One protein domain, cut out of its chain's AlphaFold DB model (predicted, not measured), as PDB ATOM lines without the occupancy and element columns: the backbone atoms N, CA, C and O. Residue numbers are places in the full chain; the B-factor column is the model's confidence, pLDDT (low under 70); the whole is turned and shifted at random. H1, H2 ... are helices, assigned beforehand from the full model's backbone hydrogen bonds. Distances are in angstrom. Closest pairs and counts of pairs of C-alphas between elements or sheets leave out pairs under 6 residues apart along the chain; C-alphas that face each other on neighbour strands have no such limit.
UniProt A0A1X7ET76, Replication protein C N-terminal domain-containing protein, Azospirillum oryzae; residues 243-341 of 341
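What this domain is: This is residues 243 to 341 of the 341 residues of the protein "Replication protein C N-terminal domain-containing protein" of Azospirillum oryzae (UniProt A0A1X7ET76). A rounded, all-helix domain is built round one middle helix, H5, with H3 and H7 on opposite sides of it, H6 folded back along it as a hairpin, and H4 packing on its first residues. The short H1 packs on H3 and on the last residues of H5, and the short H2 lies farthest out, beyond H1 and H3. The printed part has 99 residues, with seven named helices in the order H1 to H7 and no named strand. It is compact, with a radius of gyration of the C-alphas of 12.9 A, and spans 32 by 27 by 24 A.

Where its parts are: H1 takes residues 243 to 247, with C-alpha 243 at (-37.222, 35.252, 14.254). H2 follows at residues 251 to 255. H3, residues 259 to 273, is 20.7 A from first to last C-alpha. H4, residues 281 to 289, is 11.7 A long. H5, residues 291 to 303, is 18.4 A long and begins with C-alpha 291 at (-43.032, 17.943, 8.582). H6, residues 310 to 318, is 12.0 A long. H7, residues 324 to 338, is 21.2 A long and ends with C-alpha 338 at (-27.883, 36.723, 12.145).

How they stand to each other: H5 is the hub, touching five other helices, and its centre is 1.5 A from the mean of the C-alphas. H5 and H6 form a helical hairpin, touching at a shallow tilt of 27 degrees, opposite ways; their closest C-alphas, those of Ala 301 and Arg 310, are 5.5 A apart. H7 touches H5 at a steep tilt of 38 degrees, the same way, closest at the C-alphas of Val 293 and Gly 324, 5.8 A apart. H3 touches H5 at a steep tilt of 41 degrees, the same way, closest at the C-alphas of Ala 266 and Ala 295, 6.2 A apart. H4 touches residues 291 to 294 of H5 alone, at a steep tilt of 53 degrees, opposite ways; the closest C-alphas, those of Val 286 and Ala 294, are 5.7 A apart. H1 touches H3, where the closest C-alphas, those of Phe 245 and Ala 265, are 6.1 A apart. H1 also touches residues 299 to 303 of H5 alone, closest at the C-alphas of Phe 245 and Ala 299, 6.7 A apart. H2 is close to H1 but not clearly touching, with the C-alphas of Arg 246 and Gln 254 closest at 6.2 A. H3 and H7 are apart. Every O i to N i+4 pair is within hydrogen-bond range in H1, H3, H4, H5, H6 and H7; in H2 it is 0 of 1, beside 1 of 2 O i to N i+3 pairs.

The domain as a whole: The two C-alphas farthest apart, those of Asp 280 and Ser 340, are 37.6 A apart. The printed part has no cut and ends at residue 341, the chain's last. No link between named helices is long. Mean pLDDT of the printed part is 80.0; 13 residues are under 70, among them residues 279 to 280, 283 to 284 and 338 to 341.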
ATOM      1  N   PRO A 243     -36.587  34.391  13.258       91.06
ATOM      2  CA  PRO A 243     -37.222  35.252  14.254       91.06
ATOM      3  C   PRO A 243     -38.750  35.249  14.178       91.06
ATOM      4  O   PRO A 243     -39.412  35.356  15.211       91.06
ATOM      5  N   THR A 244     -39.324  35.104  12.981       89.06
ATOM      6  CA  THR A 244     -40.777  35.063  12.806       89.06
ATOM      7  C   THR A 244     -41.368  33.813  13.453       89.06
ATOM      8  O   THR A 244     -42.268  33.943  14.276       89.06
ATOM      9  N   PHE A 245     -40.811  32.623  13.196       90.06
ATOM     10  CA  PHE A 245     -41.175  31.400  13.934       90.06
ATOM     11  C   PHE A 245     -41.060  31.558  15.446       90.06
ATOM     12  O   PHE A 245     -41.997  31.212  16.157       90.06
ATOM     13  N   ARG A 246     -39.948  32.116  15.942       89.69
ATOM     14  CA  ARG A 246     -39.731  32.275  17.386       89.69
ATOM     15  C   ARG A 246     -40.824  33.113  18.056       89.69
ATOM     16  O   ARG A 246     -41.240  32.783  19.159       89.69
ATOM     17  N   ARG A 247     -41.326  34.154  17.382       87.81
ATOM     18  CA  ARG A 247     -42.423  35.007  17.887       87.81
ATOM     19  C   ARG A 247     -43.762  34.281  18.021       87.81
ATOM     20  O   ARG A 247     -44.615  34.755  18.760       87.81
ATOM     21  N   HIS A 248     -43.953  33.174  17.308       80.06
ATOM     22  CA  HIS A 248     -45.165  32.355  17.358       80.06
ATOM     23  C   HIS A 248     -45.063  31.187  18.359       80.06
ATOM     24  O   HIS A 248     -45.950  30.337  18.390       80.06
ATOM     25  N   LEU A 249     -43.990  31.125  19.155       77.31
ATOM     26  CA  LEU A 249     -43.753  30.085  20.155       77.31
ATOM     27  C   LEU A 249     -43.751  30.674  21.568       77.31
ATOM     28  O   LEU A 249     -43.198  31.755  21.794       77.31
ATOM     29  N   ASP A 250     -44.282  29.916  22.526       76.19
ATOM     30  CA  ASP A 250     -44.195  30.250  23.947       76.19
ATOM     31  C   ASP A 250     -42.740  30.186  24.445       76.19
ATOM     32  O   ASP A 250     -41.937  29.413  23.914       76.19
ATOM     33  N   PRO A 251     -42.360  30.927  25.506       77.44
ATOM     34  CA  PRO A 251     -40.978  30.958  25.996       77.44
ATOM     35  C   PRO A 251     -40.383  29.582  26.340       77.44
ATOM     36  O   PRO A 251     -39.174  29.385  26.220       77.44
ATOM     37  N   ALA A 252     -41.217  28.624  26.759       71.44
ATOM     38  CA  ALA A 252     -40.797  27.244  27.006       71.44
ATOM     39  C   ALA A 252     -40.475  26.499  25.697       71.44
ATOM     40  O   ALA A 252     -39.426  25.864  25.593       71.44
ATOM     41  N   ASP A 253     -41.326  26.647  24.681       76.88
ATOM     42  CA  ASP A 253     -41.153  26.035  23.359       76.88
ATOM     43  C   ASP A 253     -40.038  26.701  22.538       76.88
ATOM     44  O   ASP A 253     -39.454  26.077  21.657       76.88
ATOM     45  N   GLN A 254     -39.676  27.950  22.845       84.38
ATOM     46  CA  GLN A 254     -38.485  28.583  22.271       84.38
ATOM     47  C   GLN A 254     -37.184  27.935  22.764       84.38
ATOM     48  O   GLN A 254     -36.193  27.929  22.037       84.38
ATOM     49  N   ARG A 255     -37.166  27.415  24.000       80.19
ATOM     50  CA  ARG A 255     -35.992  26.745  24.588       80.19
ATOM     51  C   ARG A 255     -35.916  25.274  24.207       80.19
ATOM     52  O   ARG A 255     -34.820  24.744  24.072       80.19
ATOM     53  N   LEU A 256     -37.070  24.623  24.082       82.31
ATOM     54  CA  LEU A 256     -37.169  23.216  23.725       82.31
ATOM     55  C   LEU A 256     -38.319  23.015  22.728       82.31
ATOM     56  O   LEU A 256     -39.432  22.666  23.135       82.31
ATOM     57  N   PRO A 257     -38.078  23.238  21.427       81.06
ATOM     58  CA  PRO A 257     -39.133  23.174  20.434       81.06
ATOM     59  C   PRO A 257     -39.663  21.757  20.275       81.06
ATOM     60  O   PRO A 257     -38.965  20.817  19.890       81.06
ATOM     61  N   THR A 258     -40.956  21.604  20.531       77.94
ATOM     62  CA  THR A 258     -41.659  20.347  20.290       77.94
ATOM     63  C   THR A 258     -42.237  20.317  18.873       77.94
ATOM     64  O   THR A 258     -42.654  21.361  18.361       77.94
ATOM     65  N   PRO A 259     -42.403  19.138  18.239       71.62
ATOM     66  CA  PRO A 259     -43.049  19.043  16.926       71.62
ATOM     67  C   PRO A 259     -44.445  19.682  16.892       71.62
ATOM     68  O   PRO A 259     -44.874  20.211  15.871       71.62
ATOM     69  N   SER A 260     -45.162  19.637  18.021       65.19
ATOM     70  CA  SER A 260     -46.495  20.234  18.151       65.19
ATOM     71  C   SER A 260     -46.441  21.763  18.168       65.19
ATOM     72  O   SER A 260     -47.231  22.386  17.464       65.19
ATOM     73  N   SER A 261     -45.495  22.353  18.902       73.75
ATOM     74  CA  SER A 261     -45.292  23.809  18.937       73.75
ATOM     75  C   SER A 261     -44.878  24.363  17.567       73.75
ATOM     76  O   SER A 261     -45.464  25.326  17.078       73.75
ATOM     77  N   ILE A 262     -43.964  23.679  16.868       82.06
ATOM     78  CA  ILE A 262     -43.528  24.073  15.523       82.06
ATOM     79  C   ILE A 262     -44.668  23.938  14.512       82.06
ATOM     80  O   ILE A 262     -44.806  24.786  13.637       82.06
ATOM     81  N   SER A 263     -45.510  22.909  14.634       73.81
ATOM     82  CA  SER A 263     -46.711  22.758  13.799       73.81
ATOM     83  C   SER A 263     -47.696  23.901  14.005       73.81
ATOM     84  O   SER A 263     -48.132  24.513  13.031       73.81
ATOM     85  N   ALA A 264     -47.966  24.259  15.261       69.88
ATOM     86  CA  ALA A 264     -48.806  25.402  15.599       69.88
ATOM     87  C   ALA A 264     -48.280  26.704  14.973       69.88
ATOM     88  O   ALA A 264     -49.022  27.409  14.288       69.88
ATOM     89  N   ALA A 265     -46.986  26.986  15.150       77.94
ATOM     90  CA  ALA A 265     -46.344  28.175  14.603       77.94
ATOM     91  C   ALA A 265     -46.344  28.183  13.065       77.94
ATOM     92  O   ALA A 265     -46.693  29.191  12.452       77.94
ATOM     93  N   ALA A 266     -46.015  27.054  12.428       80.19
ATOM     94  CA  ALA A 266     -45.994  26.927  10.970       80.19
ATOM     95  C   ALA A 266     -47.363  27.232  10.355       80.19
ATOM     96  O   ALA A 266     -47.463  27.927   9.346       80.19
ATOM     97  N   ILE A 267     -48.426  26.750  10.991       74.38
ATOM     98  CA  ILE A 267     -49.799  26.966  10.548       74.38
ATOM     99  C   ILE A 267     -50.186  28.438  10.648       74.38
ATOM    100  O   ILE A 267     -50.688  28.995   9.673       74.38
ATOM    101  N   GLN A 268     -49.889  29.088  11.776       72.56
ATOM    102  CA  GLN A 268     -50.143  30.522  11.940       72.56
ATOM    103  C   GLN A 268     -49.380  31.350  10.896       72.56
ATOM    104  O   GLN A 268     -49.923  32.295  10.324       72.56
ATOM    105  N   ILE A 269     -48.137  30.968  10.593       84.94
ATOM    106  CA  ILE A 269     -47.300  31.649   9.601       84.94
ATOM    107  C   ILE A 269     -47.838  31.465   8.183       84.94
ATOM    108  O   ILE A 269     -47.948  32.448   7.449       84.94
ATOM    109  N   LEU A 270     -48.192  30.237   7.791       80.75
ATOM    110  CA  LEU A 270     -48.797  29.947   6.487       80.75
ATOM    111  C   LEU A 270     -50.070  30.755   6.285       80.75
ATOM    112  O   LEU A 270     -50.220  31.432   5.269       80.75
ATOM    113  N   ALA A 271     -50.947  30.737   7.285       70.25
ATOM    114  CA  ALA A 271     -52.202  31.460   7.250       70.25
ATOM    115  C   ALA A 271     -51.952  32.972   7.093       70.25
ATOM    116  O   ALA A 271     -52.480  33.615   6.182       70.25
ATOM    117  N   LYS A 272     -51.074  33.547   7.921       77.19
ATOM    118  CA  LYS A 272     -50.819  34.990   7.945       77.19
ATOM    119  C   LYS A 272     -50.086  35.509   6.708       77.19
ATOM    120  O   LYS A 272     -50.452  36.563   6.191       77.19
ATOM    121  N   HIS A 273     -49.064  34.797   6.240       78.75
ATOM    122  CA  HIS A 273     -48.106  35.315   5.256       78.75
ATOM    123  C   HIS A 273     -48.217  34.686   3.865       78.75
ATOM    124  O   HIS A 273     -47.674  35.240   2.911       78.75
ATOM    125  N   PHE A 274     -48.927  33.564   3.724       80.50
ATOM    126  CA  PHE A 274     -48.966  32.775   2.492       80.50
ATOM    127  C   PHE A 274     -50.404  32.469   2.045       80.50
ATOM    128  O   PHE A 274     -50.708  31.365   1.599       80.50
ATOM    129  N   ARG A 275     -51.289  33.476   2.108       66.44
ATOM    130  CA  ARG A 275     -52.724  33.364   1.763       66.44
ATOM    131  C   ARG A 275     -53.001  32.867   0.336       66.44
ATOM    132  O   ARG A 275     -54.038  32.261   0.105       66.44
ATOM    133  N   ASN A 276     -52.074  33.105  -0.597       74.38
ATOM    134  CA  ASN A 276     -52.190  32.712  -2.009       74.38
ATOM    135  C   ASN A 276     -51.452  31.400  -2.337       74.38
ATOM    136  O   ASN A 276     -51.325  31.039  -3.508       74.38
ATOM    137  N   LEU A 277     -50.909  30.701  -1.335       75.25
ATOM    138  CA  LEU A 277     -50.312  29.389  -1.550       75.25
ATOM    139  C   LEU A 277     -51.424  28.386  -1.873       75.25
ATOM    140  O   LEU A 277     -52.442  28.342  -1.184       75.25
ATOM    141  N   ARG A 278     -51.230  27.557  -2.903       70.50
ATOM    142  CA  ARG A 278     -52.181  26.481  -3.202       70.50
ATOM    143  C   ARG A 278     -52.333  25.557  -1.991       70.50
ATOM    144  O   ARG A 278     -51.337  25.128  -1.406       70.50
ATOM    145  N   SER A 279     -53.578  25.227  -1.661       61.16
ATOM    146  CA  SER A 279     -53.953  24.468  -0.462       61.16
ATOM    147  C   SER A 279     -53.385  23.045  -0.417       61.16
ATOM    148  O   SER A 279     -53.207  22.495   0.666       61.16
ATOM    149  N   ASP A 280     -53.061  22.457  -1.568       62.22
ATOM    150  CA  ASP A 280     -52.553  21.092  -1.698       62.22
ATOM    151  C   ASP A 280     -51.026  20.977  -1.548       62.22
ATOM    152  O   ASP A 280     -50.521  19.926  -1.151       62.22
ATOM    153  N   LEU A 281     -50.281  22.057  -1.798       71.19
ATOM    154  CA  LEU A 281     -48.813  22.033  -1.795       71.19
ATOM    155  C   LEU A 281     -48.225  21.699  -0.425       71.19
ATOM    156  O   LEU A 281     -47.254  20.949  -0.336       71.19
ATOM    157  N   TRP A 282     -48.799  22.250   0.644       77.06
ATOM    158  CA  TRP A 282     -48.301  22.007   1.995       77.06
ATOM    159  C   TRP A 282     -48.525  20.554   2.454       77.06
ATOM    160  O   TRP A 282     -47.543  19.913   2.839       77.06
ATOM    161  N   PRO A 283     -49.745  19.980   2.361       65.44
ATOM    162  CA  PRO A 283     -49.968  18.562   2.643       65.44
ATOM    163  C   PRO A 283     -49.067  17.622   1.833       65.44
ATOM    164  O   PRO A 283     -48.490  16.700   2.410       65.44
ATOM    165  N   ILE A 284     -48.907  17.877   0.527       68.62
ATOM    166  CA  ILE A 284     -48.042  17.070  -0.347       68.62
ATOM    167  C   ILE A 284     -46.595  17.133   0.145       68.62
ATOM    168  O   ILE A 284     -45.975  16.097   0.361       68.62
ATOM    169  N   ALA A 285     -46.064  18.327   0.411       71.31
ATOM    170  CA  ALA A 285     -44.682  18.477   0.857       71.31
ATOM    171  C   ALA A 285     -44.417  17.838   2.229       71.31
ATOM    172  O   ALA A 285     -43.359  17.242   2.437       71.31
ATOM    173  N   VAL A 286     -45.374  17.910   3.160       75.62
ATOM    174  CA  VAL A 286     -45.282  17.214   4.453       75.62
ATOM    175  C   VAL A 286     -45.259  15.697   4.253       75.62
ATOM    176  O   VAL A 286     -44.497  15.013   4.934       75.62
ATOM    177  N   GLN A 287     -46.045  15.169   3.313       64.44
ATOM    178  CA  GLN A 287     -46.062  13.743   2.986       64.44
ATOM    179  C   GLN A 287     -44.765  13.289   2.302       64.44
ATOM    180  O   GLN A 287     -44.252  12.219   2.621       64.44
ATOM    181  N   THR A 288     -44.224  14.092   1.386       69.62
ATOM    182  CA  THR A 288     -43.032  13.744   0.601       69.62
ATOM    183  C   THR A 288     -41.735  13.913   1.392       69.62
ATOM    184  O   THR A 288     -40.850  13.067   1.300       69.62
ATOM    185  N   HIS A 289     -41.604  14.983   2.179       76.31
ATOM    186  CA  HIS A 289     -40.336  15.348   2.830       76.31
ATOM    187  C   HIS A 289     -40.364  15.236   4.355       76.31
ATOM    188  O   HIS A 289     -39.324  15.342   5.007       76.31
ATOM    189  N   GLY A 290     -41.544  15.039   4.941       73.69
ATOM    190  CA  GLY A 290     -41.745  15.109   6.379       73.69
ATOM    191  C   GLY A 290     -41.928  16.543   6.882       73.69
ATOM    192  O   GLY A 290     -41.431  17.523   6.322       73.69
ATOM    193  N   PHE A 291     -42.641  16.659   8.002       81.19
ATOM    194  CA  PHE A 291     -43.032  17.943   8.582       81.19
ATOM    195  C   PHE A 291     -41.841  18.860   8.915       81.19
ATOM    196  O   PHE A 291     -41.890  20.051   8.623       81.19
ATOM    197  N   ALA A 292     -40.755  18.317   9.479       82.38
ATOM    198  CA  ALA A 292     -39.588  19.112   9.871       82.38
ATOM    199  C   ALA A 292     -38.945  19.841   8.681       82.38
ATOM    200  O   ALA A 292     -38.587  21.011   8.784       82.38
ATOM    201  N   VAL A 293     -38.856  19.164   7.535       86.81
ATOM    202  CA  VAL A 293     -38.296  19.737   6.310       86.81
ATOM    203  C   VAL A 293     -39.238  20.794   5.733       86.81
ATOM    204  O   VAL A 293     -38.789  21.886   5.393       86.81
ATOM    205  N   ALA A 294     -40.544  20.523   5.674       84.38
ATOM    206  CA  ALA A 294     -41.529  21.498   5.202       84.38
ATOM    207  C   ALA A 294     -41.546  22.773   6.074       84.38
ATOM    208  O   ALA A 294     -41.532  23.889   5.552       84.38
ATOM    209  N   ALA A 295     -41.486  22.620   7.401       85.44
ATOM    210  CA  ALA A 295     -41.382  23.732   8.345       85.44
ATOM    211  C   ALA A 295     -40.075  24.526   8.173       85.44
ATOM    212  O   ALA A 295     -40.099  25.755   8.205       85.44
ATOM    213  N   ALA A 296     -38.952  23.853   7.905       91.06
ATOM    214  CA  ALA A 296     -37.677  24.505   7.609       91.06
ATOM    215  C   ALA A 296     -37.735  25.353   6.330       91.06
ATOM    216  O   ALA A 296     -37.197  26.461   6.283       91.06
ATOM    217  N   VAL A 297     -38.427  24.864   5.298       92.06
ATOM    218  CA  VAL A 297     -38.639  25.618   4.057       92.06
ATOM    219  C   VAL A 297     -39.494  26.851   4.311       92.06
ATOM    220  O   VAL A 297     -39.162  27.924   3.814       92.06
ATOM    221  N   LEU A 298     -40.553  26.716   5.108       92.50
ATOM    222  CA  LEU A 298     -41.397  27.840   5.501       92.50
ATOM    223  C   LEU A 298     -40.607  28.909   6.267       92.50
ATOM    224  O   LEU A 298     -40.705  30.091   5.943       92.50
ATOM    225  N   ALA A 299     -39.783  28.489   7.230       93.44
ATOM    226  CA  ALA A 299     -38.907  29.366   8.004       93.44
ATOM    227  C   ALA A 299     -37.927  30.135   7.100       93.44
ATOM    228  O   ALA A 299     -37.777  31.351   7.214       93.44
ATOM    229  N   ALA A 300     -37.312  29.454   6.130       92.00
ATOM    230  CA  ALA A 300     -36.462  30.125   5.155       92.00
ATOM    231  C   ALA A 300     -37.260  31.045   4.220       92.00
ATOM    232  O   ALA A 300     -36.800  32.127   3.892       92.00
ATOM    233  N   ALA A 301     -38.454  30.652   3.779       92.88
ATOM    234  CA  ALA A 301     -39.255  31.470   2.870       92.88
ATOM    235  C   ALA A 301     -39.665  32.816   3.482       92.88
ATOM    236  O   ALA A 301     -39.838  33.788   2.745       92.88
ATOM    237  N   ILE A 302     -39.830  32.874   4.807       91.44
ATOM    238  CA  ILE A 302     -40.275  34.088   5.488       91.44
ATOM    239  C   ILE A 302     -39.132  35.022   5.891       91.44
ATOM    240  O   ILE A 302     -39.260  36.230   5.687       91.44
ATOM    241  N   ASP A 303     -38.025  34.471   6.399       91.00
ATOM    242  CA  ASP A 303     -36.957  35.258   7.032       91.00
ATOM    243  C   ASP A 303     -35.643  35.288   6.228       91.00
ATOM    244  O   ASP A 303     -34.727  36.036   6.570       91.00
ATOM    245  N   LYS A 304     -35.513  34.526   5.132       89.31
ATOM    246  CA  LYS A 304     -34.299  34.568   4.299       89.31
ATOM    247  C   LYS A 304     -34.196  35.890   3.539       89.31
ATOM    248  O   LYS A 304     -35.057  36.237   2.727       89.31
ATOM    249  N   ALA A 305     -33.078  36.584   3.739       83.69
ATOM    250  CA  ALA A 305     -32.744  37.795   3.001       83.69
ATOM    251  C   ALA A 305     -32.649  37.532   1.483       83.69
ATOM    252  O   ALA A 305     -32.179  36.482   1.039       83.69
ATOM    253  N   GLY A 306     -33.109  38.493   0.677       83.06
ATOM    254  CA  GLY A 306     -33.057  38.426  -0.790       83.06
ATOM    255  C   GLY A 306     -34.228  37.697  -1.467       83.06
ATOM    256  O   GLY A 306     -34.313  37.700  -2.696       83.06
ATOM    257  N   VAL A 307     -35.169  37.118  -0.712       86.75
ATOM    258  CA  VAL A 307     -36.390  36.519  -1.279       86.75
ATOM    259  C   VAL A 307     -37.429  37.611  -1.560       86.75
ATOM    260  O   VAL A 307     -38.108  38.083  -0.650       86.75
ATOM    261  N   LYS A 308     -37.561  38.011  -2.835       80.25
ATOM    262  CA  LYS A 308     -38.520  39.046  -3.274       80.25
ATOM    263  C   LYS A 308     -39.975  38.562  -3.257       80.25
ATOM    264  O   LYS A 308     -40.838  39.242  -2.718       80.25
ATOM    265  N   ASP A 309     -40.242  37.383  -3.823       87.00
ATOM    266  CA  ASP A 309     -41.571  36.752  -3.830       87.00
ATOM    267  C   ASP A 309     -41.550  35.498  -2.953       87.00
ATOM    268  O   ASP A 309     -41.118  34.417  -3.367       87.00
ATOM    269  N   ARG A 310     -42.003  35.669  -1.711       89.44
ATOM    270  CA  ARG A 310     -41.981  34.618  -0.688       89.44
ATOM    271  C   ARG A 310     -42.908  33.462  -1.044       89.44
ATOM    272  O   ARG A 310     -42.529  32.309  -0.851       89.44
ATOM    273  N   THR A 311     -44.092  33.742  -1.593       84.25
ATOM    274  CA  THR A 311     -45.084  32.705  -1.924       84.25
ATOM    275  C   THR A 311     -44.587  31.827  -3.061       84.25
ATOM    276  O   THR A 311     -44.634  30.600  -2.961       84.25
ATOM    277  N   ARG A 312     -44.031  32.434  -4.116       82.88
ATOM    278  CA  ARG A 312     -43.430  31.684  -5.224       82.88
ATOM    279  C   ARG A 312     -42.194  30.907  -4.782       82.88
ATOM    280  O   ARG A 312     -42.028  29.763  -5.196       82.88
ATOM    281  N   TYR A 313     -41.352  31.496  -3.931       88.81
ATOM    282  CA  TYR A 313     -40.190  30.804  -3.369       88.81
ATOM    283  C   TYR A 313     -40.605  29.573  -2.560       88.81
ATOM    284  O   TYR A 313     -40.081  28.484  -2.793       88.81
ATOM    285  N   LEU A 314     -41.583  29.728  -1.662       88.38
ATOM    286  CA  LEU A 314     -42.126  28.634  -0.861       88.38
ATOM    287  C   LEU A 314     -42.679  27.523  -1.760       88.38
ATOM    288  O   LEU A 314     -42.253  26.380  -1.638       88.38
ATOM    289  N   ALA A 315     -43.553  27.860  -2.712       81.56
ATOM    290  CA  ALA A 315     -44.131  26.890  -3.641       81.56
ATOM    291  C   ALA A 315     -43.059  26.145  -4.458       81.56
ATOM    292  O   ALA A 315     -43.121  24.925  -4.601       81.56
ATOM    293  N   SER A 316     -42.047  26.863  -4.956       86.19
ATOM    294  CA  SER A 316     -40.948  26.269  -5.724       86.19
ATOM    295  C   SER A 316     -40.099  25.320  -4.880       86.19
ATOM    296  O   SER A 316     -39.738  24.243  -5.349       86.19
ATOM    297  N   MET A 317     -39.788  25.698  -3.639       88.31
ATOM    298  CA  MET A 317     -38.985  24.870  -2.742       88.31
ATOM    299  C   MET A 317     -39.747  23.630  -2.274       88.31
ATOM    300  O   MET A 317     -39.168  22.551  -2.261       88.31
ATOM    301  N   LEU A 318     -41.036  23.756  -1.950       84.88
ATOM    302  CA  LEU A 318     -41.875  22.621  -1.548       84.88
ATOM    303  C   LEU A 318     -42.103  21.607  -2.685       84.88
ATOM    304  O   LEU A 318     -42.392  20.452  -2.405       84.88
ATOM    305  N   GLY A 319     -41.974  22.018  -3.952       76.88
ATOM    306  CA  GLY A 319     -42.138  21.139  -5.118       76.88
ATOM    307  C   GLY A 319     -40.877  20.384  -5.562       76.88
ATOM    308  O   GLY A 319     -40.922  19.648  -6.549       76.88
ATOM    309  N   ARG A 320     -39.729  20.578  -4.902       81.88
ATOM    310  CA  ARG A 320     -38.459  19.920  -5.265       81.88
ATOM    311  C   ARG A 320     -38.358  18.536  -4.625       81.88
ATOM    312  O   ARG A 320     -38.689  18.376  -3.464       81.88
ATOM    313  N   ARG A 321     -37.813  17.553  -5.351       72.81
ATOM    314  CA  ARG A 321     -37.740  16.148  -4.893       72.81
ATOM    315  C   ARG A 321     -36.833  15.927  -3.674       72.81
ATOM    316  O   ARG A 321     -37.230  15.193  -2.780       72.81
ATOM    317  N   ASP A 322     -35.691  16.613  -3.596       78.06
ATOM    318  CA  ASP A 322     -34.729  16.476  -2.492       78.06
ATOM    319  C   ASP A 322     -34.319  17.843  -1.943       78.06
ATOM    320  O   ASP A 322     -33.531  18.570  -2.548       78.06
ATOM    321  N   ILE A 323     -34.867  18.212  -0.782       85.69
ATOM    322  CA  ILE A 323     -34.661  19.546  -0.192       85.69
ATOM    323  C   ILE A 323     -34.059  19.543   1.206       85.69
ATOM    324  O   ILE A 323     -33.593  20.589   1.648       85.69
ATOM    325  N   GLY A 324     -34.011  18.394   1.890       79.88
ATOM    326  CA  GLY A 324     -33.570  18.307   3.286       79.88
ATOM    327  C   GLY A 324     -32.159  18.862   3.519       79.88
ATOM    328  O   GLY A 324     -31.970  19.758   4.333       79.88
ATOM    329  N   ALA A 325     -31.163  18.396   2.761       80.44
ATOM    330  CA  ALA A 325     -29.785  18.873   2.921       80.44
ATOM    331  C   ALA A 325     -29.635  20.360   2.547       80.44
ATOM    332  O   ALA A 325     -28.989  21.133   3.258       80.44
ATOM    333  N   THR A 326     -30.270  20.776   1.448       86.25
ATOM    334  CA  THR A 326     -30.226  22.158   0.960       86.25
ATOM    335  C   THR A 326     -30.857  23.128   1.953       86.25
ATOM    336  O   THR A 326     -30.306  24.205   2.190       86.25
ATOM    337  N   ILE A 327     -31.992  22.764   2.555       91.56
ATOM    338  CA  ILE A 327     -32.676  23.650   3.493       91.56
ATOM    339  C   ILE A 327     -31.921  23.762   4.813       91.56
ATOM    340  O   ILE A 327     -31.782  24.870   5.326       91.56
ATOM    341  N   THR A 328     -31.325  22.673   5.304       89.31
ATOM    342  CA  THR A 328     -30.467  22.707   6.496       89.31
ATOM    343  C   THR A 328     -29.273  23.638   6.299       89.31
ATOM    344  O   THR A 328     -28.972  24.445   7.178       89.31
ATOM    345  N   LEU A 329     -28.612  23.589   5.135       86.69
ATOM    346  CA  LEU A 329     -27.530  24.523   4.804       86.69
ATOM    347  C   LEU A 329     -28.029  25.971   4.735       86.69
ATOM    348  O   LEU A 329     -27.365  26.871   5.249       86.69
ATOM    349  N   SER A 330     -29.213  26.193   4.159       88.81
ATOM    350  CA  SER A 330     -29.824  27.524   4.106       88.81
ATOM    351  C   SER A 330     -30.119  28.072   5.505       88.81
ATOM    352  O   SER A 330     -29.780  29.222   5.772       88.81
ATOM    353  N   LEU A 331     -30.692  27.270   6.409       88.81
ATOM    354  CA  LEU A 331     -30.945  27.683   7.792       88.81
ATOM    355  C   LEU A 331     -29.635  27.957   8.536       88.81
ATOM    356  O   LEU A 331     -29.502  29.003   9.160       88.81
ATOM    357  N   LYS A 332     -28.624  27.085   8.409       90.12
ATOM    358  CA  LYS A 332     -27.298  27.312   9.015       90.12
ATOM    359  C   LYS A 332     -26.656  28.611   8.509       90.12
ATOM    360  O   LYS A 332     -26.048  29.332   9.294       90.12
ATOM    361  N   SER A 333     -26.822  28.949   7.229       89.19
ATOM    362  CA  SER A 333     -26.367  30.233   6.677       89.19
ATOM    363  C   SER A 333     -27.134  31.430   7.250       89.19
ATOM    364  O   SER A 333     -26.527  32.469   7.504       89.19
ATOM    365  N   MET A 334     -28.443  31.295   7.471       90.25
ATOM    366  CA  MET A 334     -29.258  32.332   8.115       90.25
ATOM    367  C   MET A 334     -28.823  32.562   9.568       90.25
ATOM    368  O   MET A 334     -28.678  33.703   9.987       90.25
ATOM    369  N   VAL A 335     -28.515  31.497  10.318       88.31
ATOM    370  CA  VAL A 335     -27.990  31.623  11.691       88.31
ATOM    371  C   VAL A 335     -26.656  32.373  11.716       88.31
ATOM    372  O   VAL A 335     -26.471  33.258  12.542       88.31
ATOM    373  N   ARG A 336     -25.731  32.054  10.800       86.56
ATOM    374  CA  ARG A 336     -24.416  32.720  10.741       86.56
ATOM    375  C   ARG A 336     -24.527  34.208  10.432       86.56
ATOM    376  O   ARG A 336     -23.828  35.000  11.043       86.56
ATOM    377  N   THR A 337     -25.408  34.569   9.502       77.56
ATOM    378  CA  THR A 337     -25.638  35.971   9.119       77.56
ATOM    379  C   THR A 337     -26.368  36.759  10.206       77.56
ATOM    380  O   THR A 337     -26.106  37.943  10.370       77.56
ATOM    381  N   ALA A 338     -27.225  36.106  10.995       66.88
ATOM    382  CA  ALA A 338     -27.883  36.723  12.145       66.88
ATOM    383  C   ALA A 338     -26.955  36.929  13.358       66.88
ATOM    384  O   ALA A 338     -27.273  37.742  14.216       66.88
ATOM    385  N   GLY A 339     -25.842  36.191  13.455       59.12
ATOM    386  CA  GLY A 339     -24.845  36.338  14.525       59.12
ATOM    387  C   GLY A 339     -23.668  37.260  14.186       59.12
ATOM    388  O   GLY A 339     -22.807  37.463  15.035       59.12
ATOM    389  N   SER A 340     -23.599  37.774  12.954       49.09
ATOM    390  CA  SER A 340     -22.560  38.706  12.489       49.09
ATOM    391  C   SER A 340     -23.044  40.158  12.384       49.09
ATOM    392  O   SER A 340     -22.342  40.980  11.800       49.09
ATOM    393  N   ALA A 341     -24.253  40.441  12.870       40.81
ATOM    394  CA  ALA A 341     -24.898  41.753  12.905       40.81
ATOM    395  C   ALA A 341     -25.124  42.164  14.362       40.81
ATOM    396  O   ALA A 341     -25.023  43.374  14.645       40.81
TER     397      ALA A 341